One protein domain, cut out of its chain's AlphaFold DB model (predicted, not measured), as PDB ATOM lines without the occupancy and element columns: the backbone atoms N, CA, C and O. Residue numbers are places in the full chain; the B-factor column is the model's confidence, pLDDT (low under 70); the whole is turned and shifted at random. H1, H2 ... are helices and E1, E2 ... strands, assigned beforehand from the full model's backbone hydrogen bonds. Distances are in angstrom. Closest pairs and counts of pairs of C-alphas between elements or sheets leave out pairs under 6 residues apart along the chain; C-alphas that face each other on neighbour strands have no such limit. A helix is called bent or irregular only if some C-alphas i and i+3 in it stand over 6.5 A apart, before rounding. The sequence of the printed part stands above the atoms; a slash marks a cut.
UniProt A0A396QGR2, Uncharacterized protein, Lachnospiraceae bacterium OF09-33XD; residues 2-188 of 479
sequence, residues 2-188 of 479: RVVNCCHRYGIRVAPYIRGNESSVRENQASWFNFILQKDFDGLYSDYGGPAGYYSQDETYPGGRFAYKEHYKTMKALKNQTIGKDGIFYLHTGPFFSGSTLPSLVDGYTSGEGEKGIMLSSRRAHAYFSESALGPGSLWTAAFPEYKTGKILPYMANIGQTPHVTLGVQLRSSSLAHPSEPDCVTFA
ATOM      1  N   ARG A   2     294.536 170.171 378.726       90.88
ATOM      2  CA  ARG A   2     294.324 169.987 380.189       90.88
ATOM      3  C   ARG A   2     294.743 168.608 380.727       90.88
ATOM      4  O   ARG A   2     295.383 168.552 381.772       90.88
ATOM      5  N   VAL A   3     294.390 167.527 380.024       90.06
ATOM      6  CA  VAL A   3     294.746 166.148 380.416       90.06
ATOM      7  C   VAL A   3     296.257 165.931 380.348       90.06
ATOM      8  O   VAL A   3     296.847 165.549 381.351       90.06
ATOM      9  N   VAL A   4     296.888 166.275 379.219       93.69
ATOM     10  CA  VAL A   4     298.344 166.157 379.019       93.69
ATOM     11  C   VAL A   4     299.121 166.897 380.108       93.69
ATOM     12  O   VAL A   4     299.934 166.299 380.803       93.69
ATOM     13  N   ASN A   5     298.778 168.165 380.354       92.81
ATOM     14  CA  ASN A   5     299.415 168.961 381.404       92.81
ATOM     15  C   ASN A   5     299.238 168.322 382.791       92.81
ATOM     16  O   ASN A   5     300.115 168.429 383.645       92.81
ATOM     17  N   CYS A   6     298.102 167.666 383.043       94.94
ATOM     18  CA  CYS A   6     297.888 166.940 384.284       94.94
ATOM     19  C   CYS A   6     298.828 165.734 384.388       94.94
ATOM     20  O   CYS A   6     299.522 165.620 385.392       94.94
ATOM     21  N   CYS A   7     298.908 164.898 383.348       94.56
ATOM     22  CA  CYS A   7     299.821 163.754 383.284       94.56
ATOM     23  C   CYS A   7     301.277 164.177 383.525       94.56
ATOM     24  O   CYS A   7     301.950 163.610 384.387       94.56
ATOM     25  N   HIS A   8     301.734 165.237 382.857       94.69
ATOM     26  CA  HIS A   8     303.096 165.755 382.998       94.69
ATOM     27  C   HIS A   8     303.423 166.224 384.417       94.69
ATOM     28  O   HIS A   8     304.517 165.949 384.905       94.69
ATOM     29  N   ARG A   9     302.472 166.841 385.138       94.94
ATOM     30  CA  ARG A   9     302.665 167.209 386.560       94.94
ATOM     31  C   ARG A   9     302.947 166.008 387.462       94.94
ATOM     32  O   ARG A   9     303.590 166.175 388.494       94.94
ATOM     33  N   TYR A  10     302.484 164.820 387.079       93.44
ATOM     34  CA  TYR A  10     302.741 163.566 387.789       93.44
ATOM     35  C   TYR A  10     303.882 162.742 387.166       93.44
ATOM     36  O   TYR A  10     304.116 161.611 387.588       93.44
ATOM     37  N   GLY A  11     304.598 163.281 386.172       91.19
ATOM     38  CA  GLY A  11     305.663 162.565 385.466       91.19
ATOM     39  C   GLY A  11     305.161 161.406 384.597       91.19
ATOM     40  O   GLY A  11     305.933 160.504 384.275       91.19
ATOM     41  N   ILE A  12     303.877 161.411 384.229       92.38
ATOM     42  CA  ILE A  12     303.264 160.407 383.355       92.38
ATOM     43  C   ILE A  12     303.464 160.847 381.904       92.38
ATOM     44  O   ILE A  12     303.067 161.950 381.527       92.38
ATOM     45  N   ARG A  13     304.065 159.966 381.101       93.38
ATOM     46  CA  ARG A  13     304.216 160.134 379.651       93.38
ATOM     47  C   ARG A  13     302.881 159.888 378.960       93.38
ATOM     48  O   ARG A  13     302.143 158.986 379.358       93.38
ATOM     49  N   VAL A  14     302.591 160.649 377.915       95.25
ATOM     50  CA  VAL A  14     301.362 160.511 377.133       95.25
ATOM     51  C   VAL A  14     301.693 159.972 375.749       95.25
ATOM     52  O   VAL A  14     302.542 160.518 375.053       95.25
ATOM     53  N   ALA A  15     301.000 158.912 375.340       94.19
ATOM     54  CA  ALA A  15     301.055 158.377 373.986       94.19
ATOM     55  C   ALA A  15     299.624 158.280 373.436       94.19
ATOM     56  O   ALA A  15     298.909 157.343 373.791       94.19
ATOM     57  N   PRO A  16     299.146 159.261 372.648       92.38
ATOM     58  CA  PRO A  16     297.812 159.199 372.075       92.38
ATOM     59  C   PRO A  16     297.725 158.084 371.033       92.38
ATOM     60  O   PRO A  16     298.693 157.801 370.322       92.38
ATOM     61  N   TYR A  17     296.535 157.495 370.950       89.62
ATOM     62  CA  TYR A  17     296.161 156.564 369.898       89.62
ATOM     63  C   TYR A  17     296.082 157.291 368.548       89.62
ATOM     64  O   TYR A  17     295.458 158.351 368.449       89.62
ATOM     65  N   ILE A  18     296.686 156.697 367.523       88.81
ATOM     66  CA  ILE A  18     296.662 157.128 366.122       88.81
ATOM     67  C   ILE A  18     296.442 155.903 365.230       88.81
ATOM     68  O   ILE A  18     296.790 154.790 365.625       88.81
ATOM     69  N   ARG A  19     295.919 156.079 364.012       82.19
ATOM     70  CA  ARG A  19     295.694 154.952 363.075       82.19
ATOM     71  C   ARG A  19     296.951 154.537 362.306       82.19
ATOM     72  O   ARG A  19     296.876 153.620 361.508       82.19
ATOM     73  N   GLY A  20     298.085 155.222 362.472       80.50
ATOM     74  CA  GLY A  20     299.384 154.853 361.882       80.50
ATOM     75  C   GLY A  20     299.533 155.051 360.372       80.50
ATOM     76  O   GLY A  20     300.608 155.411 359.899       80.50
ATOM     77  N   ASN A  21     298.456 154.868 359.613       81.69
ATOM     78  CA  ASN A  21     298.376 155.032 358.164       81.69
ATOM     79  C   ASN A  21     297.631 156.311 357.735       81.69
ATOM     80  O   ASN A  21     297.464 156.553 356.539       81.69
ATOM     81  N   GLU A  22     297.190 157.128 358.692       86.31
ATOM     82  CA  GLU A  22     296.503 158.391 358.432       86.31
ATOM     83  C   GLU A  22     297.407 159.412 357.717       86.31
ATOM     84  O   GLU A  22     298.636 159.398 357.852       86.31
ATOM     85  N   SER A  23     296.800 160.343 356.974       86.06
ATOM     86  CA  SER A  23     297.534 161.364 356.208       86.06
ATOM     87  C   SER A  23     298.426 162.229 357.099       86.06
ATOM     88  O   SER A  23     299.549 162.557 356.716       86.06
ATOM     89  N   SER A  24     297.987 162.524 358.330       87.75
ATOM     90  CA  SER A  24     298.769 163.307 359.293       87.75
ATOM     91  C   SER A  24     300.130 162.664 359.589       87.75
ATOM     92  O   SER A  24     301.129 163.371 359.731       87.75
ATOM     93  N   VAL A  25     300.190 161.329 359.601       89.38
ATOM     94  CA  VAL A  25     301.405 160.536 359.802       89.38
ATOM     95  C   VAL A  25     302.203 160.412 358.506       89.38
ATOM     96  O   VAL A  25     303.400 160.700 358.498       89.38
ATOM     97  N   ARG A  26     301.551 160.009 357.410       87.06
ATOM     98  CA  ARG A  26     302.222 159.699 356.135       87.06
ATOM     99  C   ARG A  26     302.797 160.926 355.438       87.06
ATOM    100  O   ARG A  26     303.900 160.859 354.905       87.06
ATOM    101  N   GLU A  27     302.066 162.033 355.446       86.69
ATOM    102  CA  GLU A  27     302.420 163.235 354.684       86.69
ATOM    103  C   GLU A  27     303.206 164.234 355.537       86.69
ATOM    104  O   GLU A  27     304.161 164.841 355.057       86.69
ATOM    105  N   ASN A  28     302.849 164.363 356.822       88.06
ATOM    106  CA  ASN A  28     303.348 165.431 357.696       88.06
ATOM    107  C   ASN A  28     304.052 164.931 358.969       88.06
ATOM    108  O   ASN A  28     304.338 165.734 359.856       88.06
ATOM    109  N   GLN A  29     304.333 163.626 359.078       89.69
ATOM    110  CA  GLN A  29     305.074 163.015 360.196       89.69
ATOM    111  C   GLN A  29     304.495 163.345 361.582       89.69
ATOM    112  O   GLN A  29     305.234 163.538 362.551       89.69
ATOM    113  N   ALA A  30     303.166 163.437 361.666       92.56
ATOM    114  CA  ALA A  30     302.434 163.853 362.854       92.56
ATOM    115  C   ALA A  30     302.953 165.187 363.428       92.56
ATOM    116  O   ALA A  30     303.132 165.320 364.633       92.56
ATOM    117  N   SER A  31     303.193 166.194 362.578       90.69
ATOM    118  CA  SER A  31     303.705 167.517 362.988       90.69
ATOM    119  C   SER A  31     302.894 168.185 364.106       90.69
ATOM    120  O   SER A  31     303.444 168.974 364.878       90.69
ATOM    121  N   TRP A  32     301.612 167.819 364.245       92.12
ATOM    122  CA  TRP A  32     300.746 168.234 365.345       92.12
ATOM    123  C   TRP A  32     301.297 167.846 366.734       92.12
ATOM    124  O   TRP A  32     300.993 168.519 367.720       92.12
ATOM    125  N   PHE A  33     302.129 166.799 366.815       94.56
ATOM    126  CA  PHE A  33     302.734 166.273 368.040       94.56
ATOM    127  C   PHE A  33     303.407 167.378 368.850       94.56
ATOM    128  O   PHE A  33     303.111 167.537 370.029       94.56
ATOM    129  N   ASN A  34     304.235 168.209 368.212       89.62
ATOM    130  CA  ASN A  34     305.038 169.224 368.902       89.62
ATOM    131  C   ASN A  34     304.207 170.371 369.507       89.62
ATOM    132  O   ASN A  34     304.732 171.146 370.303       89.62
ATOM    133  N   PHE A  35     302.926 170.502 369.146       90.50
ATOM    134  CA  PHE A  35     302.030 171.489 369.758       90.50
ATOM    135  C   PHE A  35     301.312 170.948 371.000       90.50
ATOM    136  O   PHE A  35     300.772 171.731 371.783       90.50
ATOM    137  N   ILE A  36     301.263 169.622 371.164       90.56
ATOM    138  CA  ILE A  36     300.451 168.947 372.185       90.56
ATOM    139  C   ILE A  36     301.317 168.172 373.181       90.56
ATOM    140  O   ILE A  36     300.949 168.079 374.349       90.56
ATOM    141  N   LEU A  37     302.445 167.627 372.730       96.25
ATOM    142  CA  LEU A  37     303.276 166.651 373.426       96.25
ATOM    143  C   LEU A  37     304.742 167.093 373.467       96.25
ATOM    144  O   LEU A  37     305.199 167.912 372.668       96.25
ATOM    145  N   GLN A  38     305.489 166.529 374.412       95.12
ATOM    146  CA  GLN A  38     306.902 166.799 374.624       95.12
ATOM    147  C   GLN A  38     307.775 165.738 373.942       95.12
ATOM    148  O   GLN A  38     307.802 164.574 374.345       95.12
ATOM    149  N   LYS A  39     308.561 166.161 372.948       95.00
ATOM    150  CA  LYS A  39     309.596 165.329 372.316       95.00
ATOM    151  C   LYS A  39     310.612 164.813 373.345       95.00
ATOM    152  O   LYS A  39     310.919 165.503 374.316       95.00
ATOM    153  N   ASP A  40     311.126 163.601 373.120       94.12
ATOM    154  CA  ASP A  40     312.049 162.874 374.008       94.12
ATOM    155  C   ASP A  40     311.457 162.528 375.391       94.12
ATOM    156  O   ASP A  40     312.169 162.142 376.318       94.12
ATOM    157  N   PHE A  41     310.134 162.627 375.543       93.81
ATOM    158  CA  PHE A  41     309.438 162.263 376.774       93.81
ATOM    159  C   PHE A  41     308.131 161.525 376.489       93.81
ATOM    160  O   PHE A  41     307.969 160.377 376.908       93.81
ATOM    161  N   ASP A  42     307.227 162.171 375.758       96.25
ATOM    162  CA  ASP A  42     305.955 161.608 375.317       96.25
ATOM    163  C   ASP A  42     306.139 160.665 374.124       96.25
ATOM    164  O   ASP A  42     307.251 160.391 373.670       96.25
ATOM    165  N   GLY A  43     305.033 160.117 373.639       95.25
ATOM    166  CA  GLY A  43     305.049 159.058 372.654       95.25
ATOM    167  C   GLY A  43     303.885 159.072 371.688       95.25
ATOM    168  O   GLY A  43     303.055 159.972 371.714       95.25
ATOM    169  N   LEU A  44     303.814 158.043 370.851       93.69
ATOM    170  CA  LEU A  44     302.661 157.742 370.006       93.69
ATOM    171  C   LEU A  44     302.294 156.270 370.171       93.69
ATOM    172  O   LEU A  44     303.178 155.413 370.233       93.69
ATOM    173  N   TYR A  45     300.994 155.995 370.225       91.56
ATOM    174  CA  TYR A  45     300.453 154.648 370.132       91.56
ATOM    175  C   TYR A  45     299.798 154.479 368.759       91.56
ATOM    176  O   TYR A  45     298.712 154.992 368.519       91.56
ATOM    177  N   SER A  46     300.475 153.784 367.849       88.56
ATOM    178  CA  SER A  46     299.994 153.558 366.490       88.56
ATOM    179  C   SER A  46     299.288 152.218 366.366       88.56
ATOM    180  O   SER A  46     299.939 151.175 366.311       88.56
ATOM    181  N   ASP A  47     297.971 152.269 366.233       81.88
ATOM    182  CA  ASP A  47     297.205 151.186 365.626       81.88
ATOM    183  C   ASP A  47     297.498 151.123 364.118       81.88
ATOM    184  O   ASP A  47     298.057 152.073 363.563       81.88
ATOM    185  N   TYR A  48     297.222 149.989 363.471       78.31
ATOM    186  CA  TYR A  48     297.691 149.654 362.114       78.31
ATOM    187  C   TYR A  48     299.184 149.961 361.917       78.31
ATOM    188  O   TYR A  48     299.631 150.371 360.844       78.31
ATOM    189  N   GLY A  49     299.978 149.749 362.968       78.50
ATOM    190  CA  GLY A  49     301.420 149.976 362.964       78.50
ATOM    191  C   GLY A  49     302.181 149.031 362.032       78.50
ATOM    192  O   GLY A  49     303.369 149.237 361.786       78.50
ATOM    193  N   GLY A  50     301.520 147.994 361.510       80.94
ATOM    194  CA  GLY A  50     302.064 147.060 360.535       80.94
ATOM    195  C   GLY A  50     302.075 147.604 359.094       80.94
ATOM    196  O   GLY A  50     301.310 148.498 358.729       80.94
ATOM    197  N   PRO A  51     302.907 147.028 358.213       80.94
ATOM    198  CA  PRO A  51     303.002 147.415 356.802       80.94
ATOM    199  C   PRO A  51     301.728 147.106 355.999       80.94
ATOM    200  O   PRO A  51     301.576 147.611 354.887       80.94
ATOM    201  N   ALA A  52     300.797 146.320 356.554       78.44
ATOM    202  CA  ALA A  52     299.493 146.051 355.954       78.44
ATOM    203  C   ALA A  52     298.679 147.336 355.711       78.44
ATOM    204  O   ALA A  52     297.990 147.441 354.698       78.44
ATOM    205  N   GLY A  53     298.832 148.351 356.573       75.62
ATOM    206  CA  GLY A  53     298.212 149.668 356.392       75.62
ATOM    207  C   GLY A  53     298.769 150.477 355.209       75.62
ATOM    208  O   GLY A  53     298.206 151.511 354.862       75.62
ATOM    209  N   TYR A  54     299.852 150.008 354.577       81.31
ATOM    210  CA  TYR A  54     300.533 150.629 353.434       81.31
ATOM    211  C   TYR A  54     300.350 149.785 352.164       81.31
ATOM    212  O   TYR A  54     301.293 149.523 351.413       81.31
ATOM    213  N   TYR A  55     299.130 149.313 351.936       77.88
ATOM    214  CA  TYR A  55     298.770 148.567 350.740       77.88
ATOM    215  C   TYR A  55     298.557 149.511 349.546       77.88
ATOM    216  O   TYR A  55     297.751 150.438 349.610       77.88
ATOM    217  N   SER A  56     299.277 149.280 348.446       72.88
ATOM    218  CA  SER A  56     299.088 149.996 347.181       72.88
ATOM    219  C   SER A  56     298.451 149.081 346.139       72.88
ATOM    220  O   SER A  56     298.995 148.008 345.854       72.88
ATOM    221  N   GLN A  57     297.361 149.534 345.522       65.12
ATOM    222  CA  GLN A  57     296.794 148.918 344.323       65.12
ATOM    223  C   GLN A  57     297.567 149.425 343.098       65.12
ATOM    224  O   GLN A  57     297.193 150.410 342.474       65.12
ATOM    225  N   ASP A  58     298.718 148.813 342.825       60.44
ATOM    226  CA  ASP A  58     299.497 149.060 341.607       60.44
ATOM    227  C   ASP A  58     298.996 148.105 340.512       60.44
ATOM    228  O   ASP A  58     298.932 146.895 340.739       60.44
ATOM    229  N   GLU A  59     298.635 148.635 339.339       51.00
ATOM    230  CA  GLU A  59     298.076 147.874 338.207       51.00
ATOM    231  C   GLU A  59     299.011 146.760 337.699       51.00
ATOM    232  O   GLU A  59     298.568 145.823 337.037       51.00
ATOM    233  N   THR A  60     300.305 146.831 338.024       58.28
ATOM    234  CA  THR A  60     301.313 145.850 337.589       58.28
ATOM    235  C   THR A  60     301.341 144.559 338.417       58.28
ATOM    236  O   THR A  60     302.028 143.609 338.035       58.28
ATOM    237  N   TYR A  61     300.578 144.481 339.515       56.44
ATOM    238  CA  TYR A  61     300.501 143.304 340.385       56.44
ATOM    239  C   TYR A  61     299.037 142.947 340.690       56.44
ATOM    240  O   TYR A  61     298.369 143.695 341.410       56.44
ATOM    241  N   PRO A  62     298.517 141.796 340.213       54.25
ATOM    242  CA  PRO A  62     297.180 141.344 340.580       54.25
ATOM    243  C   PRO A  62     297.101 141.172 342.101       54.25
ATOM    244  O   PRO A  62     297.807 140.341 342.668       54.25
ATOM    245  N   GLY A  63     296.271 141.980 342.763       61.47
ATOM    246  CA  GLY A  63     296.164 141.981 344.223       61.47
ATOM    247  C   GLY A  63     297.144 142.906 344.954       61.47
ATOM    248  O   GLY A  63     297.276 142.757 346.166       61.47
ATOM    249  N   GLY A  64     297.767 143.883 344.281       69.94
ATOM    250  CA  GLY A  64     298.518 144.987 344.900       69.94
ATOM    251  C   GLY A  64     299.848 144.594 345.563       69.94
ATOM    252  O   GLY A  64     300.316 143.464 345.457       69.94
ATOM    253  N   ARG A  65     300.493 145.551 346.247       77.94
ATOM    254  CA  ARG A  65     301.742 145.336 347.011       77.94
ATOM    255  C   ARG A  65     301.734 146.099 348.334       77.94
ATOM    256  O   ARG A  65     301.209 147.207 348.410       77.94
ATOM    257  N   PHE A  66     302.388 145.554 349.356       80.69
ATOM    258  CA  PHE A  66     302.675 146.289 350.590       80.69
ATOM    259  C   PHE A  66     303.928 147.155 350.418       80.69
ATOM    260  O   PHE A  66     305.005 146.658 350.076       80.69
ATOM    261  N   ALA A  67     303.819 148.455 350.683       83.38
ATOM    262  CA  ALA A  67     304.910 149.414 350.547       83.38
ATOM    263  C   ALA A  67     305.839 149.424 351.782       83.38
ATOM    264  O   ALA A  67     306.042 150.453 352.425       83.38
ATOM    265  N   TYR A  68     306.465 148.282 352.094       84.25
ATOM    266  CA  TYR A  68     307.358 148.103 353.258       84.25
ATOM    267  C   TYR A  68     308.426 149.193 353.407       84.25
ATOM    268  O   TYR A  68     308.702 149.664 354.508       84.25
ATOM    269  N   LYS A  69     309.052 149.606 352.298       85.19
ATOM    270  CA  LYS A  69     310.097 150.640 352.318       85.19
ATOM    271  C   LYS A  69     309.546 152.004 352.734       85.19
ATOM    272  O   LYS A  69     310.248 152.753 353.412       85.19
ATOM    273  N   GLU A  70     308.335 152.340 352.301       86.62
ATOM    274  CA  GLU A  70     307.657 153.580 352.684       86.62
ATOM    275  C   GLU A  70     307.252 153.528 354.156       86.62
ATOM    276  O   GLU A  70     307.584 154.444 354.909       86.62
ATOM    277  N   HIS A  71     306.633 152.423 354.576       87.75
ATOM    278  CA  HIS A  71     306.273 152.164 355.969       87.75
ATOM    279  C   HIS A  71     307.487 152.305 356.898       87.75
ATOM    280  O   HIS A  71     307.492 153.180 357.761       87.75
ATOM    281  N   TYR A  72     308.572 151.564 356.650       87.94
ATOM    282  CA  TYR A  72     309.790 151.629 357.467       87.94
ATOM    283  C   TYR A  72     310.369 153.047 357.544       87.94
ATOM    284  O   TYR A  72     310.740 153.515 358.621       87.94
ATOM    285  N   LYS A  73     310.450 153.762 356.412       88.56
ATOM    286  CA  LYS A  73     310.952 155.145 356.389       88.56
ATOM    287  C   LYS A  73     310.062 156.090 357.191       88.56
ATOM    288  O   LYS A  73     310.600 156.929 357.909       88.56
ATOM    289  N   THR A  74     308.746 155.935 357.085       89.31
ATOM    290  CA  THR A  74     307.773 156.755 357.815       89.31
ATOM    291  C   THR A  74     307.893 156.514 359.315       89.31
ATOM    292  O   THR A  74     308.115 157.458 360.068       89.31
ATOM    293  N   MET A  75     307.879 155.252 359.750       88.94
ATOM    294  CA  MET A  75     307.990 154.891 361.168       88.94
ATOM    295  C   MET A  75     309.342 155.309 361.761       88.94
ATOM    296  O   MET A  75     309.409 155.836 362.872       88.94
ATOM    297  N   LYS A  76     310.430 155.174 360.994       90.12
ATOM    298  CA  LYS A  76     311.753 155.674 361.390       90.12
ATOM    299  C   LYS A  76     311.788 157.200 361.514       90.12
ATOM    300  O   LYS A  76     312.448 157.713 362.417       90.12
ATOM    301  N   ALA A  77     311.124 157.926 360.613       90.50
ATOM    302  CA  ALA A  77     311.024 159.380 360.687       90.50
ATOM    303  C   ALA A  77     310.218 159.813 361.918       90.50
ATOM    304  O   ALA A  77     310.713 160.632 362.685       90.50
ATOM    305  N   LEU A  78     309.068 159.181 362.187       91.69
ATOM    306  CA  LEU A  78     308.285 159.418 363.406       91.69
ATOM    307  C   LEU A  78     309.126 159.214 364.667       91.69
ATOM    308  O   LEU A  78     309.209 160.125 365.492       91.69
ATOM    309  N   LYS A  79     309.800 158.061 364.802       91.62
ATOM    310  CA  LYS A  79     310.636 157.769 365.977       91.62
ATOM    311  C   LYS A  79     311.762 158.789 366.138       91.62
ATOM    312  O   LYS A  79     311.927 159.354 367.212       91.62
ATOM    313  N   ASN A  80     312.528 159.058 365.083       91.62
ATOM    314  CA  ASN A  80     313.753 159.852 365.212       91.62
ATOM    315  C   ASN A  80     313.520 161.370 365.180       91.62
ATOM    316  O   ASN A  80     314.278 162.120 365.795       91.62
ATOM    317  N   GLN A  81     312.518 161.842 364.436       91.88
ATOM    318  CA  GLN A  81     312.299 163.272 364.186       91.88
ATOM    319  C   GLN A  81     311.189 163.848 365.068       91.88
ATOM    320  O   GLN A  81     311.371 164.952 365.588       91.88
ATOM    321  N   THR A  82     310.108 163.097 365.294       93.69
ATOM    322  CA  THR A  82     308.920 163.571 366.024       93.69
ATOM    323  C   THR A  82     308.943 163.147 367.494       93.69
ATOM    324  O   THR A  82     309.006 164.001 368.372       93.69
ATOM    325  N   ILE A  83     308.962 161.839 367.766       94.81
ATOM    326  CA  ILE A  83     308.895 161.271 369.125       94.81
ATOM    327  C   ILE A  83     310.208 161.500 369.881       94.81
ATOM    328  O   ILE A  83     310.203 161.886 371.050       94.81
ATOM    329  N   GLY A  84     311.339 161.303 369.203       93.00
ATOM    330  CA  GLY A  84     312.668 161.397 369.794       93.00
ATOM    331  C   GLY A  84     313.185 160.065 370.344       93.00
ATOM    332  O   GLY A  84     312.486 159.049 370.391       93.00
ATOM    333  N   LYS A  85     314.455 160.075 370.752       89.25
ATOM    334  CA  LYS A  85     315.182 158.892 371.228       89.25
ATOM    335  C   LYS A  85     314.552 158.336 372.505       89.25
ATOM    336  O   LYS A  85     314.394 157.124 372.622       89.25
ATOM    337  N   ASP A  86     314.178 159.228 373.418       89.75
ATOM    338  CA  ASP A  86     313.712 158.875 374.763       89.75
ATOM    339  C   ASP A  86     312.177 158.817 374.893       89.75
ATOM    340  O   ASP A  86     311.656 158.368 375.926       89.75
ATOM    341  N   GLY A  87     311.462 159.269 373.857       91.56
ATOM    342  CA  GLY A  87     310.007 159.173 373.750       91.56
ATOM    343  C   GLY A  87     309.549 157.749 373.426       91.56
ATOM    344  O   GLY A  87     310.332 156.951 372.918       91.56
ATOM    345  N   ILE A  88     308.291 157.424 373.728       90.62
ATOM    346  CA  ILE A  88     307.753 156.056 373.600       90.62
ATOM    347  C   ILE A  88     307.079 155.874 372.241       90.62
ATOM    348  O   ILE A  88     306.154 156.605 371.905       90.62
ATOM    349  N   PHE A  89     307.463 154.861 371.477       90.25
ATOM    350  CA  PHE A  89     306.746 154.473 370.273       90.25
ATOM    351  C   PHE A  89     306.148 153.080 370.420       90.25
ATOM    352  O   PHE A  89     306.870 152.085 370.457       90.25
ATOM    353  N   TYR A  90     304.823 153.024 370.518       88.88
ATOM    354  CA  TYR A  90     304.072 151.793 370.708       88.88
ATOM    355  C   TYR A  90     303.305 151.439 369.443       88.88
ATOM    356  O   TYR A  90     302.664 152.314 368.859       88.88
ATOM    357  N   LEU A  91     303.335 150.172 369.037       86.00
ATOM    358  CA  LEU A  91     302.564 149.693 367.892       86.00
ATOM    359  C   LEU A  91     301.488 148.699 368.313       86.00
ATOM    360  O   LEU A  91     301.646 147.958 369.276       86.00
ATOM    361  N   HIS A  92     300.433 148.642 367.521       83.81
ATOM    362  CA  HIS A  92     299.453 147.574 367.500       83.81
ATOM    363  C   HIS A  92     299.065 147.333 366.049       83.81
ATOM    364  O   HIS A  92     298.988 148.264 365.244       83.81
ATOM    365  N   THR A  93     298.919 146.074 365.680       76.19
ATOM    366  CA  THR A  93     298.358 145.689 364.395       76.19
ATOM    367  C   THR A  93     297.587 144.406 364.640       76.19
ATOM    368  O   THR A  93     297.966 143.621 365.506       76.19
ATOM    369  N   GLY A  94     296.493 144.216 363.910       69.25
ATOM    370  CA  GLY A  94     295.709 142.995 364.030       69.25
ATOM    371  C   GLY A  94     296.484 141.750 363.571       69.25
ATOM    372  O   GLY A  94     297.699 141.793 363.386       69.25
ATOM    373  N   PRO A  95     295.796 140.635 363.277       66.12
ATOM    374  CA  PRO A  95     296.412 139.317 363.044       66.12
ATOM    375  C   PRO A  95     297.341 139.218 361.815       66.12
ATOM    376  O   PRO A  95     297.847 138.140 361.501       66.12
ATOM    377  N   PHE A  96     297.513 140.304 361.057       62.59
ATOM    378  CA  PHE A  96     298.267 140.346 359.812       62.59
ATOM    379  C   PHE A  96     299.469 141.283 359.922       62.59
ATOM    380  O   PHE A  96     299.325 142.476 360.187       62.59
ATOM    381  N   PHE A  97     300.651 140.742 359.610       62.34
ATOM    382  CA  PHE A  97     301.922 141.471 359.550       62.34
ATOM    383  C   PHE A  97     302.198 142.307 360.800       62.34
ATOM    384  O   PHE A  97     302.424 143.517 360.721       62.34
ATOM    385  N   SER A  98     302.235 141.601 361.928       62.41
ATOM    386  CA  SER A  98     302.823 142.011 363.198       62.41
ATOM    387  C   SER A  98     304.065 142.884 363.006       62.41
ATOM    388  O   SER A  98     304.809 142.696 362.037       62.41
ATOM    389  N   GLY A  99     304.320 143.839 363.911       59.78
ATOM    390  CA  GLY A  99     305.396 144.853 363.847       59.78
ATOM    391  C   GLY A  99     306.847 144.345 363.675       59.78
ATOM    392  O   GLY A  99     307.789 145.121 363.804       59.78
ATOM    393  N   SER A 100     307.029 143.065 363.344       57.88
ATOM    394  CA  SER A 100     308.209 142.303 362.917       57.88
ATOM    395  C   SER A 100     309.255 143.028 362.061       57.88
ATOM    396  O   SER A 100     310.413 142.619 362.054       57.88
ATOM    397  N   THR A 101     308.904 144.111 361.366       57.53
ATOM    398  CA  THR A 101     309.859 144.899 360.566       57.53
ATOM    399  C   THR A 101     310.499 146.068 361.313       57.53
ATOM    400  O   THR A 101     311.383 146.730 360.765       57.53
ATOM    401  N   LEU A 102     310.094 146.326 362.562       69.81
ATOM    402  CA  LEU A 102     310.492 147.499 363.342       69.81
ATOM    403  C   LEU A 102     311.028 147.231 364.768       69.81
ATOM    404  O   LEU A 102     311.055 148.190 365.537       69.81
ATOM    405  N   PRO A 103     311.503 146.031 365.172       64.75
ATOM    406  CA  PRO A 103     311.841 145.765 366.579       64.75
ATOM    407  C   PRO A 103     312.960 146.663 367.142       64.75
ATOM    408  O   PRO A 103     313.078 146.807 368.350       64.75
ATOM    409  N   SER A 104     313.768 147.303 366.289       71.50
ATOM    410  CA  SER A 104     314.793 148.280 366.694       71.50
ATOM    411  C   SER A 104     314.317 149.740 366.724       71.50
ATOM    412  O   SER A 104     315.097 150.628 367.067       71.50
ATOM    413  N   LEU A 105     313.073 150.009 366.324       79.81
ATOM    414  CA  LEU A 105     312.488 151.352 366.240       79.81
ATOM    415  C   LEU A 105     311.336 151.573 367.226       79.81
ATOM    416  O   LEU A 105     310.992 152.726 367.483       79.81
ATOM    417  N   VAL A 106     310.743 150.499 367.748       82.81
ATOM    418  CA  VAL A 106     309.570 150.547 368.627       82.81
ATOM    419  C   VAL A 106     309.966 150.187 370.048       82.81
ATOM    420  O   VAL A 106     310.799 149.313 370.268       82.81
ATOM    421  N   ASP A 107     309.356 150.867 371.011       83.31
ATOM    422  CA  ASP A 107     309.601 150.655 372.438       83.31
ATOM    423  C   ASP A 107     308.638 149.613 373.033       83.31
ATOM    424  O   ASP A 107     308.863 149.109 374.133       83.31
ATOM    425  N   GLY A 108     307.569 149.269 372.307       83.50
ATOM    426  CA  GLY A 108     306.744 148.115 372.627       83.50
ATOM    427  C   GLY A 108     305.617 147.846 371.635       83.50
ATOM    428  O   GLY A 108     305.359 148.625 370.713       83.50
ATOM    429  N   TYR A 109     304.964 146.705 371.835       85.25
ATOM    430  CA  TYR A 109     303.893 146.202 370.982       85.25
ATOM    431  C   TYR A 109     302.687 145.741 371.806       85.25
ATOM    432  O   TYR A 109     302.867 145.072 372.824       85.25
ATOM    433  N   THR A 110     301.472 146.074 371.371       86.56
ATOM    434  CA  THR A 110     300.238 145.495 371.916       86.56
ATOM    435  C   THR A 110     299.924 144.182 371.188       86.56
ATOM    436  O   THR A 110     299.449 144.209 370.053       86.56
ATOM    437  N   SER A 111     300.191 143.048 371.837       82.69
ATOM    438  CA  SER A 111     299.936 141.675 371.367       82.69
ATOM    439  C   SER A 111     298.536 141.177 371.736       82.69
ATOM    440  O   SER A 111     297.821 141.831 372.489       82.69
ATOM    441  N   GLY A 112     298.162 139.975 371.293       78.62
ATOM    442  CA  GLY A 112     297.013 139.235 371.836       78.62
ATOM    443  C   GLY A 112     295.746 139.231 370.978       78.62
ATOM    444  O   GLY A 112     294.741 138.634 371.364       78.62
ATOM    445  N   GLU A 113     295.760 139.912 369.829       77.69
ATOM    446  CA  GLU A 113     294.620 139.922 368.905       77.69
ATOM    447  C   GLU A 113     294.586 138.679 368.000       77.69
ATOM    448  O   GLU A 113     293.506 138.180 367.675       77.69
ATOM    449  N   GLY A 114     295.753 138.141 367.629       74.94
ATOM    450  CA  GLY A 114     295.878 137.060 366.646       74.94
ATOM    451  C   GLY A 114     295.260 135.729 367.078       74.94
ATOM    452  O   GLY A 114     294.609 135.046 366.289       74.94
ATOM    453  N   GLU A 115     295.399 135.381 368.350       75.94
ATOM    454  CA  GLU A 115     294.813 134.206 368.987       75.94
ATOM    455  C   GLU A 115     293.411 134.462 369.559       75.94
ATOM    456  O   GLU A 115     292.796 133.537 370.089       75.94
ATOM    457  N   LYS A 116     292.893 135.695 369.456       76.69
ATOM    458  CA  LYS A 116     291.528 136.082 369.847       76.69
ATOM    459  C   LYS A 116     291.153 135.657 371.274       76.69
ATOM    460  O   LYS A 116     290.082 135.077 371.485       76.69
ATOM    461  N   GLY A 117     292.016 135.913 372.256       74.56
ATOM    462  CA  GLY A 117     291.746 135.584 373.663       74.56
ATOM    463  C   GLY A 117     291.955 134.111 374.037       74.56
ATOM    464  O   GLY A 117     291.674 133.715 375.169       74.56
ATOM    465  N   ILE A 118     292.445 133.269 373.120       78.88
ATOM    466  CA  ILE A 118     292.649 131.844 373.388       78.88
ATOM    467  C   ILE A 118     293.971 131.632 374.145       78.88
ATOM    468  O   ILE A 118     295.071 131.833 373.626       78.88
ATOM    469  N   MET A 119     293.869 131.149 375.385       80.25
ATOM    470  CA  MET A 119     295.014 130.689 376.181       80.25
ATOM    471  C   MET A 119     295.551 129.358 375.631       80.25
ATOM    472  O   MET A 119     295.130 128.278 376.049       80.25
ATOM    473  N   LEU A 120     296.484 129.423 374.678       83.25
ATOM    474  CA  LEU A 120     297.085 128.231 374.076       83.25
ATOM    475  C   LEU A 120     297.955 127.463 375.091       83.25
ATOM    476  O   LEU A 120     298.737 128.034 375.854       83.25
ATOM    477  N   SER A 121     297.844 126.133 375.069       75.56
ATOM    478  CA  SER A 121     298.539 125.240 376.011       75.56
ATOM    479  C   SER A 121     300.062 125.240 375.838       75.56
ATOM    480  O   SER A 121     300.804 125.077 376.805       75.56
ATOM    481  N   SER A 122     300.546 125.449 374.611       85.75
ATOM    482  CA  SER A 122     301.970 125.604 374.324       85.75
ATOM    483  C   SER A 122     302.393 127.057 374.519       85.75
ATOM    484  O   SER A 122     301.910 127.941 373.816       85.75
ATOM    485  N   ARG A 123     303.364 127.292 375.414       86.94
ATOM    486  CA  ARG A 123     303.958 128.621 375.663       86.94
ATOM    487  C   ARG A 123     304.469 129.271 374.376       86.94
ATOM    488  O   ARG A 123     304.225 130.446 374.136       86.94
ATOM    489  N   ARG A 124     305.146 128.487 373.531       85.00
ATOM    490  CA  ARG A 124     305.695 128.953 372.250       85.00
ATOM    491  C   ARG A 124     304.595 129.255 371.237       85.00
ATOM    492  O   ARG A 124     304.696 130.242 370.521       85.00
ATOM    493  N   ALA A 125     303.553 128.422 371.179       86.69
ATOM    494  CA  ALA A 125     302.415 128.685 370.302       86.69
ATOM    495  C   ALA A 125     301.666 129.943 370.752       86.69
ATOM    496  O   ALA A 125     301.381 130.795 369.921       86.69
ATOM    497  N   HIS A 126     301.426 130.098 372.059       87.44
ATOM    498  CA  HIS A 126     300.834 131.312 372.615       87.44
ATOM    499  C   HIS A 126     301.669 132.539 372.250       87.44
ATOM    500  O   HIS A 126     301.126 133.481 371.694       87.44
ATOM    501  N   ALA A 127     302.990 132.500 372.446       85.75
ATOM    502  CA  ALA A 127     303.852 133.630 372.113       85.75
ATOM    503  C   ALA A 127     303.896 133.961 370.608       85.75
ATOM    504  O   ALA A 127     304.062 135.116 370.224       85.75
ATOM    505  N   TYR A 128     303.743 132.952 369.749       83.94
ATOM    506  CA  TYR A 128     303.690 133.134 368.302       83.94
ATOM    507  C   TYR A 128     302.355 133.728 367.839       83.94
ATOM    508  O   TYR A 128     302.359 134.746 367.159       83.94
ATOM    509  N   PHE A 129     301.225 133.125 368.220       83.56
ATOM    510  CA  PHE A 129     299.895 133.552 367.760       83.56
ATOM    511  C   PHE A 129     299.402 134.835 368.429       83.56
ATOM    512  O   PHE A 129     298.670 135.589 367.800       83.56
ATOM    513  N   SER A 130     299.846 135.105 369.658       80.94
ATOM    514  CA  SER A 130     299.683 136.424 370.278       80.94
ATOM    515  C   SER A 130     300.611 137.470 369.692       80.94
ATOM    516  O   SER A 130     300.393 138.657 369.900       80.94
ATOM    517  N   GLU A 131     301.648 137.037 368.970       80.56
ATOM    518  CA  GLU A 131     302.729 137.877 368.453       80.56
ATOM    519  C   GLU A 131     303.569 138.533 369.557       80.56
ATOM    520  O   GLU A 131     304.367 139.440 369.319       80.56
ATOM    521  N   SER A 132     303.452 138.031 370.784       80.31
ATOM    522  CA  SER A 132     304.229 138.503 371.918       80.31
ATOM    523  C   SER A 132     305.717 138.154 371.835       80.31
ATOM    524  O   SER A 132     306.528 138.723 372.559       80.31
ATOM    525  N   ALA A 133     306.091 137.203 370.972       74.44
ATOM    526  CA  ALA A 133     307.482 136.840 370.718       74.44
ATOM    527  C   ALA A 133     308.271 137.932 369.970       74.44
ATOM    528  O   ALA A 133     309.496 137.849 369.902       74.44
ATOM    529  N   LEU A 134     307.600 138.933 369.387       71.25
ATOM    530  CA  LEU A 134     308.262 139.989 368.617       71.25
ATOM    531  C   LEU A 134     309.105 140.938 369.467       71.25
ATOM    532  O   LEU A 134     310.108 141.467 368.990       71.25
ATOM    533  N   GLY A 135     308.672 141.191 370.696       69.69
ATOM    534  CA  GLY A 135     309.350 142.108 371.590       69.69
ATOM    535  C   GLY A 135     308.562 142.365 372.871       69.69
ATOM    536  O   GLY A 135     307.381 142.008 372.962       69.69
ATOM    537  N   PRO A 136     309.208 143.004 373.860       74.81
ATOM    538  CA  PRO A 136     308.538 143.475 375.061       74.81
ATOM    539  C   PRO A 136     307.351 144.364 374.702       74.81
ATOM    540  O   PRO A 136     307.334 145.055 373.681       74.81
ATOM    541  N   GLY A 137     306.333 144.358 375.547       83.12
ATOM    542  CA  GLY A 137     305.101 145.032 375.187       83.12
ATOM    543  C   GLY A 137     303.985 144.792 376.173       83.12
ATOM    544  O   GLY A 137     304.219 144.577 377.364       83.12
ATOM    545  N   SER A 138     302.763 144.854 375.668       88.06
ATOM    546  CA  SER A 138     301.571 144.654 376.460       88.06
ATOM    547  C   SER A 138     300.646 143.676 375.781       88.06
ATOM    548  O   SER A 138     300.482 143.714 374.571       88.06
ATOM    549  N   LEU A 139     300.045 142.791 376.562       88.50
ATOM    550  CA  LEU A 139     299.031 141.887 376.052       88.50
ATOM    551  C   LEU A 139     297.679 142.591 376.100       88.50
ATOM    552  O   LEU A 139     297.303 143.115 377.150       88.50
ATOM    553  N   TRP A 140     296.952 142.602 374.986       86.25
ATOM    554  CA  TRP A 140     295.621 143.182 374.868       86.25
ATOM    555  C   TRP A 140     294.624 142.427 375.745       86.25
ATOM    556  O   TRP A 140     293.972 141.478 375.326       86.25
ATOM    557  N   THR A 141     294.498 142.843 377.001       82.00
ATOM    558  CA  THR A 141     293.586 142.215 377.963       82.00
ATOM    559  C   THR A 141     292.197 142.838 377.947       82.00
ATOM    560  O   THR A 141     291.317 142.369 378.664       82.00
ATOM    561  N   ALA A 142     291.986 143.901 377.163       80.00
ATOM    562  CA  ALA A 142     290.758 144.679 377.210       80.00
ATOM    563  C   ALA A 142     289.552 143.821 376.804       80.00
ATOM    564  O   ALA A 142     288.652 143.554 377.597       80.00
ATOM    565  N   ALA A 143     289.610 143.299 375.583       80.25
ATOM    566  CA  ALA A 143     288.501 142.601 374.956       80.25
ATOM    567  C   ALA A 143     288.412 141.110 375.349       80.25
ATOM    568  O   ALA A 143     287.375 140.472 375.152       80.25
ATOM    569  N   PHE A 144     289.481 140.574 375.946       85.50
ATOM    570  CA  PHE A 144     289.650 139.157 376.266       85.50
ATOM    571  C   PHE A 144     289.668 138.945 377.789       85.50
ATOM    572  O   PHE A 144     290.736 139.023 378.411       85.50
ATOM    573  N   PRO A 145     288.501 138.724 378.432       82.38
ATOM    574  CA  PRO A 145     288.411 138.477 379.877       82.38
ATOM    575  C   PRO A 145     289.265 137.283 380.334       82.38
ATOM    576  O   PRO A 145     289.705 137.243 381.482       82.38
ATOM    577  N   GLU A 146     289.583 136.353 379.435       82.19
ATOM    578  CA  GLU A 146     290.473 135.216 379.663       82.19
ATOM    579  C   GLU A 146     291.868 135.668 380.152       82.19
ATOM    580  O   GLU A 146     292.469 135.030 381.028       82.19
ATOM    581  N   TYR A 147     292.352 136.817 379.658       85.94
ATOM    582  CA  TYR A 147     293.621 137.438 380.062       85.94
ATOM    583  C   TYR A 147     293.519 138.315 381.311       85.94
ATOM    584  O   TYR A 147     294.524 138.874 381.747       85.94
ATOM    585  N   LYS A 148     292.344 138.428 381.934       84.06
ATOM    586  CA  LYS A 148     292.157 139.161 383.198       84.06
ATOM    587  C   LYS A 148     292.261 138.246 384.426       84.06
ATOM    588  O   LYS A 148     291.781 138.582 385.505       84.06
ATOM    589  N   THR A 149     292.891 137.079 384.275       85.62
ATOM    590  CA  THR A 149     293.027 136.063 385.330       85.62
ATOM    591  C   THR A 149     294.490 135.811 385.698       85.62
ATOM    592  O   THR A 149     295.402 136.090 384.923       85.62
ATOM    593  N   GLY A 150     294.745 135.207 386.864       86.81
ATOM    594  CA  GLY A 150     296.104 134.802 387.257       86.81
ATOM    595  C   GLY A 150     296.781 133.851 386.255       86.81
ATOM    596  O   GLY A 150     298.004 133.829 386.163       86.81
ATOM    597  N   LYS A 151     296.000 133.129 385.435       90.25
ATOM    598  CA  LYS A 151     296.500 132.163 384.440       90.25
ATOM    599  C   LYS A 151     297.442 132.773 383.407       90.25
ATOM    600  O   LYS A 151     298.317 132.069 382.910       90.25
ATOM    601  N   ILE A 152     297.274 134.057 383.082       90.44
ATOM    602  CA  ILE A 152     298.085 134.734 382.062       90.44
ATOM    603  C   ILE A 152     299.416 135.275 382.605       90.44
ATOM    604  O   ILE A 152     300.344 135.529 381.840       90.44
ATOM    605  N   LEU A 153     299.557 135.411 383.929       92.31
ATOM    606  CA  LEU A 153     300.767 135.941 384.561       92.31
ATOM    607  C   LEU A 153     302.059 135.214 384.177       92.31
ATOM    608  O   LEU A 153     303.002 135.910 383.800       92.31
ATOM    609  N   PRO A 154     302.149 133.868 384.231       93.69
ATOM    610  CA  PRO A 154     303.383 133.174 383.881       93.69
ATOM    611  C   PRO A 154     303.731 133.347 382.400       93.69
ATOM    612  O   PRO A 154     304.908 133.371 382.055       93.69
ATOM    613  N   TYR A 155     302.730 133.527 381.531       92.00
ATOM    614  CA  TYR A 155     302.957 133.845 380.125       92.00
ATOM    615  C   TYR A 155     303.567 135.239 380.015       92.00
ATOM    616  O   TYR A 155     304.730 135.338 379.650       92.00
ATOM    617  N   MET A 156     302.869 136.295 380.449       91.94
ATOM    618  CA  MET A 156     303.378 137.675 380.374       91.94
ATOM    619  C   MET A 156     304.758 137.850 381.024       91.94
ATOM    620  O   MET A 156     305.643 138.470 380.439       91.94
ATOM    621  N   ALA A 157     304.977 137.253 382.196       93.00
ATOM    622  CA  ALA A 157     306.252 137.325 382.900       93.00
ATOM    623  C   ALA A 157     307.424 136.768 382.078       93.00
ATOM    624  O   ALA A 157     308.507 137.355 382.091       93.00
ATOM    625  N   ASN A 158     307.206 135.659 381.366       91.06
ATOM    626  CA  ASN A 158     308.252 134.915 380.668       91.06
ATOM    627  C   ASN A 158     308.686 135.551 379.336       91.06
ATOM    628  O   ASN A 158     309.835 135.424 378.934       91.06
ATOM    629  N   ILE A 159     307.789 136.274 378.672       88.94
ATOM    630  CA  ILE A 159     308.030 137.000 377.403       88.94
ATOM    631  C   ILE A 159     308.261 138.503 377.603       88.94
ATOM    632  O   ILE A 159     308.482 139.229 376.642       88.94
ATOM    633  N   GLY A 160     308.229 138.975 378.850       88.94
ATOM    634  CA  GLY A 160     308.500 140.369 379.183       88.94
ATOM    635  C   GLY A 160     307.382 141.330 378.793       88.94
ATOM    636  O   GLY A 160     307.630 142.447 378.340       88.94
ATOM    637  N   GLN A 161     306.140 140.882 378.961       89.12
ATOM    638  CA  GLN A 161     304.951 141.679 378.710       89.12
ATOM    639  C   GLN A 161     304.271 142.141 379.995       89.12
ATOM    640  O   GLN A 161     304.412 141.537 381.052       89.12
ATOM    641  N   THR A 162     303.491 143.212 379.891       89.06
ATOM    642  CA  THR A 162     302.548 143.684 380.918       89.06
ATOM    643  C   THR A 162     301.114 143.561 380.396       89.06
ATOM    644  O   THR A 162     300.911 143.564 379.189       89.06
ATOM    645  N   PRO A 163     300.069 143.494 381.229       88.69
ATOM    646  CA  PRO A 163     298.716 143.654 380.703       88.69
ATOM    647  C   PRO A 163     298.504 145.067 380.141       88.69
ATOM    648  O   PRO A 163     298.944 146.050 380.748       88.69
ATOM    649  N   HIS A 164     297.804 145.164 379.009       87.88
ATOM    650  CA  HIS A 164     297.295 146.418 378.454       87.88
ATOM    651  C   HIS A 164     296.056 146.854 379.242       87.88
ATOM    652  O   HIS A 164     294.918 146.526 378.905       87.88
ATOM    653  N   VAL A 165     296.280 147.551 380.356       86.12
ATOM    654  CA  VAL A 165     295.193 147.955 381.253       86.12
ATOM    655  C   VAL A 165     294.383 149.088 380.644       86.12
ATOM    656  O   VAL A 165     294.832 150.229 380.577       86.12
ATOM    657  N   THR A 166     293.159 148.755 380.251       85.62
ATOM    658  CA  THR A 166     292.152 149.727 379.824       85.62
ATOM    659  C   THR A 166     291.359 150.196 381.035       85.62
ATOM    660  O   THR A 166     291.020 149.392 381.904       85.62
ATOM    661  N   LEU A 167     291.079 151.497 381.091       88.06
ATOM    662  CA  LEU A 167     290.279 152.118 382.142       88.06
ATOM    663  C   LEU A 167     289.034 152.749 381.529       88.06
ATOM    664  O   LEU A 167     289.106 153.388 380.478       88.06
ATOM    665  N   GLY A 168     287.914 152.620 382.233       88.19
ATOM    666  CA  GLY A 168     286.631 153.173 381.815       88.19
ATOM    667  C   GLY A 168     285.833 152.266 380.879       88.19
ATOM    668  O   GLY A 168     286.246 151.179 380.481       88.19
ATOM    669  N   VAL A 169     284.627 152.720 380.555       88.00
ATOM    670  CA  VAL A 169     283.624 151.908 379.866       88.00
ATOM    671  C   VAL A 169     283.475 152.395 378.434       88.00
ATOM    672  O   VAL A 169     283.022 153.516 378.211       88.00
ATOM    673  N   GLN A 170     283.817 151.538 377.472       83.44
ATOM    674  CA  GLN A 170     283.486 151.774 376.068       83.44
ATOM    675  C   GLN A 170     282.064 151.291 375.764       83.44
ATOM    676  O   GLN A 170     281.278 152.015 375.160       83.44
ATOM    677  N   LEU A 171     281.730 150.080 376.223       85.69
ATOM    678  CA  LEU A 171     280.430 149.431 376.041       85.69
ATOM    679  C   LEU A 171     280.009 148.797 377.367       85.69
ATOM    680  O   LEU A 171     280.757 148.003 377.921       85.69
ATOM    681  N   ARG A 172     278.834 149.167 377.895       83.56
ATOM    682  CA  ARG A 172     278.429 148.888 379.289       83.56
ATOM    683  C   ARG A 172     278.232 147.406 379.618       83.56
ATOM    684  O   ARG A 172     278.563 147.004 380.727       83.56
ATOM    685  N   SER A 173     277.668 146.630 378.700       88.56
ATOM    686  CA  SER A 173     277.406 145.198 378.885       88.56
ATOM    687  C   SER A 173     278.268 144.398 377.916       88.56
ATOM    688  O   SER A 173     277.742 143.803 376.987       88.56
ATOM    689  N   SER A 174     279.594 144.455 378.078       89.88
ATOM    690  CA  SER A 174     280.545 143.621 377.328       89.88
ATOM    691  C   SER A 174     281.919 143.576 378.006       89.88
ATOM    692  O   SER A 174     282.156 144.252 379.010       89.88
ATOM    693  N   SER A 175     282.862 142.811 377.444       88.62
ATOM    694  CA  SER A 175     284.243 142.737 377.949       88.62
ATOM    695  C   SER A 175     285.012 144.063 377.893       88.62
ATOM    696  O   SER A 175     286.041 144.181 378.563       88.62
ATOM    697  N   LEU A 176     284.480 145.057 377.171       88.81
ATOM    698  CA  LEU A 176     285.016 146.415 377.025       88.81
ATOM    699  C   LEU A 176     284.473 147.407 378.079       88.81
ATOM    700  O   LEU A 176     284.722 148.616 377.997       88.81
ATOM    701  N   ALA A 177     283.722 146.922 379.073       89.81
ATOM    702  CA  ALA A 177     283.403 147.663 380.288       89.81
ATOM    703  C   ALA A 177     284.519 147.466 381.319       89.81
ATOM    704  O   ALA A 177     284.588 146.424 381.972       89.81
ATOM    705  N   HIS A 178     285.389 148.461 381.488       89.31
ATOM    706  CA  HIS A 178     286.454 148.410 382.488       89.31
ATOM    707  C   HIS A 178     286.174 149.349 383.660       89.31
ATOM    708  O   HIS A 178     285.581 150.420 383.474       89.31
ATOM    709  N   PRO A 179     286.641 149.002 384.872       89.38
ATOM    710  CA  PRO A 179     286.653 149.952 385.971       89.38
ATOM    711  C   PRO A 179     287.483 151.180 385.579       89.38
ATOM    712  O   PRO A 179     288.484 151.084 384.867       89.38
ATOM    713  N   SER A 180     287.076 152.359 386.041       88.00
ATOM    714  CA  SER A 180     287.874 153.581 385.880       88.00
ATOM    715  C   SER A 180     289.107 153.603 386.787       88.00
ATOM    716  O   SER A 180     290.021 154.385 386.546       88.00
ATOM    717  N   GLU A 181     289.134 152.743 387.809       87.81
ATOM    718  CA  GLU A 181     290.190 152.689 388.814       87.81
ATOM    719  C   GLU A 181     291.193 151.561 388.536       87.81
ATOM    720  O   GLU A 181     290.813 150.383 388.539       87.81
ATOM    721  N   PRO A 182     292.493 151.877 388.377       83.62
ATOM    722  CA  PRO A 182     293.547 150.873 388.224       83.62
ATOM    723  C   PRO A 182     293.606 149.868 389.377       83.62
ATOM    724  O   PRO A 182     293.989 148.716 389.176       83.62
ATOM    725  N   ASP A 183     293.207 150.280 390.583       85.44
ATOM    726  CA  ASP A 183     293.247 149.436 391.776       85.44
ATOM    727  C   ASP A 183     292.296 148.235 391.692       85.44
ATOM    728  O   ASP A 183     292.532 147.226 392.365       85.44
ATOM    729  N   CYS A 184     291.278 148.286 390.828       88.12
ATOM    730  CA  CYS A 184     290.410 147.146 390.532       88.12
ATOM    731  C   CYS A 184     291.119 146.053 389.710       88.12
ATOM    732  O   CYS A 184     290.656 144.915 389.672       88.12
ATOM    733  N   VAL A 185     292.273 146.343 389.102       86.50
ATOM    734  CA  VAL A 185     293.063 145.370 388.337       86.50
ATOM    735  C   VAL A 185     293.970 144.582 389.282       86.50
ATOM    736  O   VAL A 185     295.144 144.890 389.490       86.50
ATOM    737  N   THR A 186     293.410 143.547 389.902       87.38
ATOM    738  CA  THR A 186     294.098 142.784 390.954       87.38
ATOM    739  C   THR A 186     295.024 141.701 390.409       87.38
ATOM    740  O   THR A 186     296.106 141.504 390.964       87.38
ATOM    741  N   PHE A 187     294.650 141.044 389.305       87.81
ATOM    742  CA  PHE A 187     295.409 139.916 388.752       87.81
ATOM    743  C   PHE A 187     296.849 140.301 388.388       87.81
ATOM    744  O   PHE A 187     297.755 139.509 388.589       87.81
ATOM    745  N   ALA A 188     297.078 141.527 387.908       90.00
ATOM    746  CA  ALA A 188     298.374 142.008 387.426       90.00
ATOM    747  C   ALA A 188     299.368 142.396 388.538       90.00
ATOM    748  O   ALA A 188     300.567 142.546 388.286       90.00
TER     749      ALA A 188
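Overview. This is residues 2 to 188 of the 479 residues of an uncharacterized protein of Lachnospiraceae bacterium OF09-33XD (UniProt A0A396QGR2). A strongly twisted sheet of five short parallel strands, E1 to E5, runs through the body, with the long helix H5 beside its E1 and E2 end and the helix H8 over E5 at its other end. H1 and H3 lie far out beyond the E1 end, the loop of residues 55 to 67 reaches 20 to 33 A from the mean of the C-alphas, and residues 164 to 188 wind on after E5 with no named element. The printed part has 187 residues with eight named helices and five named strands, in the order H1 H2 H3 E1 H4 H5 E2 E3 H6 E4 H7 H8 E5; the sheet's order is E1 E2 E3 E4 E5. The class is mixed, helices and strands, though under half of the residues, 76, are in named elements. The whole is compact, with a radius of gyration of the C-alphas of 17.3 A and spans of 48 by 46 by 32 A.

Along the chain. Find C-alpha 2 at (294.324, 169.987, 380.189); from there H1 runs over residues 2 to 9, 10.9 A. Next come two short helices, H2 at residues 23 to 26 and H3 at residues 33 to 36. E1 covers residues 43 to 46, 9.7 A, and H4 residues 51 to 54. Look for C-alpha 68 at (307.358, 148.103, 353.258), where H5 begins; it runs to residue 83, 20.7 A, and is neither bent nor irregular, but only just: C-alphas 80 and 83 are 6.4 A apart. E2 is residues 88 to 92, 13.3 A, and E3 residues 108 to 111, 9.5 A. H6 holds residues 123 to 129, 10.2 A, E4 residues 137 to 139, and H7 residues 145 to 148. H8, residues 150 to 159, is 15.6 A long and only just irregular, with C-alphas 151 and 154 7.0 A apart. E5, residues 161 to 163, ends with C-alpha 163 at (298.716, 143.654, 380.703).

Arrangement. Begin with the sheet, whose edge strands are E1 and E5. E1 and E2 are parallel at 9 degrees, with N 46 and O 90 2.8 A apart. Between E2 and E3, at 22 degrees, look at N 110 and O 91, 2.8 A. Between E3 and E4, at 17 degrees, N 111 and O 138 are 2.8 A apart; between E4 and E5, at 45 degrees, N 139 and O 162 are 2.9 A apart. Three strand-helix-strand units, each two parallel neighbour strands with helices between, have right-handed crossovers: E1, H4 H5, E2; E3, H6, E4; and E4, H7 H8, E5. H5 only grazes the sheet, with its residues 75 to 83; the C-alphas of Gly 43 and Ile 83, the closest of E1 and H5, are 5.7 A apart. H8 is on the sheet, over E5, at a height over the sheet of 7.7 A, and runs along the strands, at 13 degrees to E5 on the local plane. With its residues 68 to 71 alone H5 touches H4, closest at the C-alphas of Pro 51 and Tyr 68, 5.7 A. H2 and H5 only just touch, with 3 pairs of C-alphas within 8 A; the closest are those of Arg 26 and Thr 74, 6.5 A. H6 is close to H8 but not clearly touching, about perpendicular at 82 degrees, with the C-alphas of Arg 123 and Tyr 155 closest at 6.9 A. H7 is close to H8 but not clearly touching, and H3 stands so to both H1 and H5. In H1 and H6 every O i to N i+4 pair is within hydrogen-bond range; H5 has 11 of 12 and H8 4 of 6, while H2, H3, H4 and H7 are too short for such a pair.

Size, cuts and confidence. The C-alphas of Thr 60 and Asp 183, the two farthest apart, are 54.9 A from each other. The printed part has no cut. The long links are H1 to H2, H4 to H5, E2 to E3 and E3 to H6. The mean pLDDT of the printed part is 84.2; look for values under 70 at residues 57 to 64, residues 94 to 103 and residue 135.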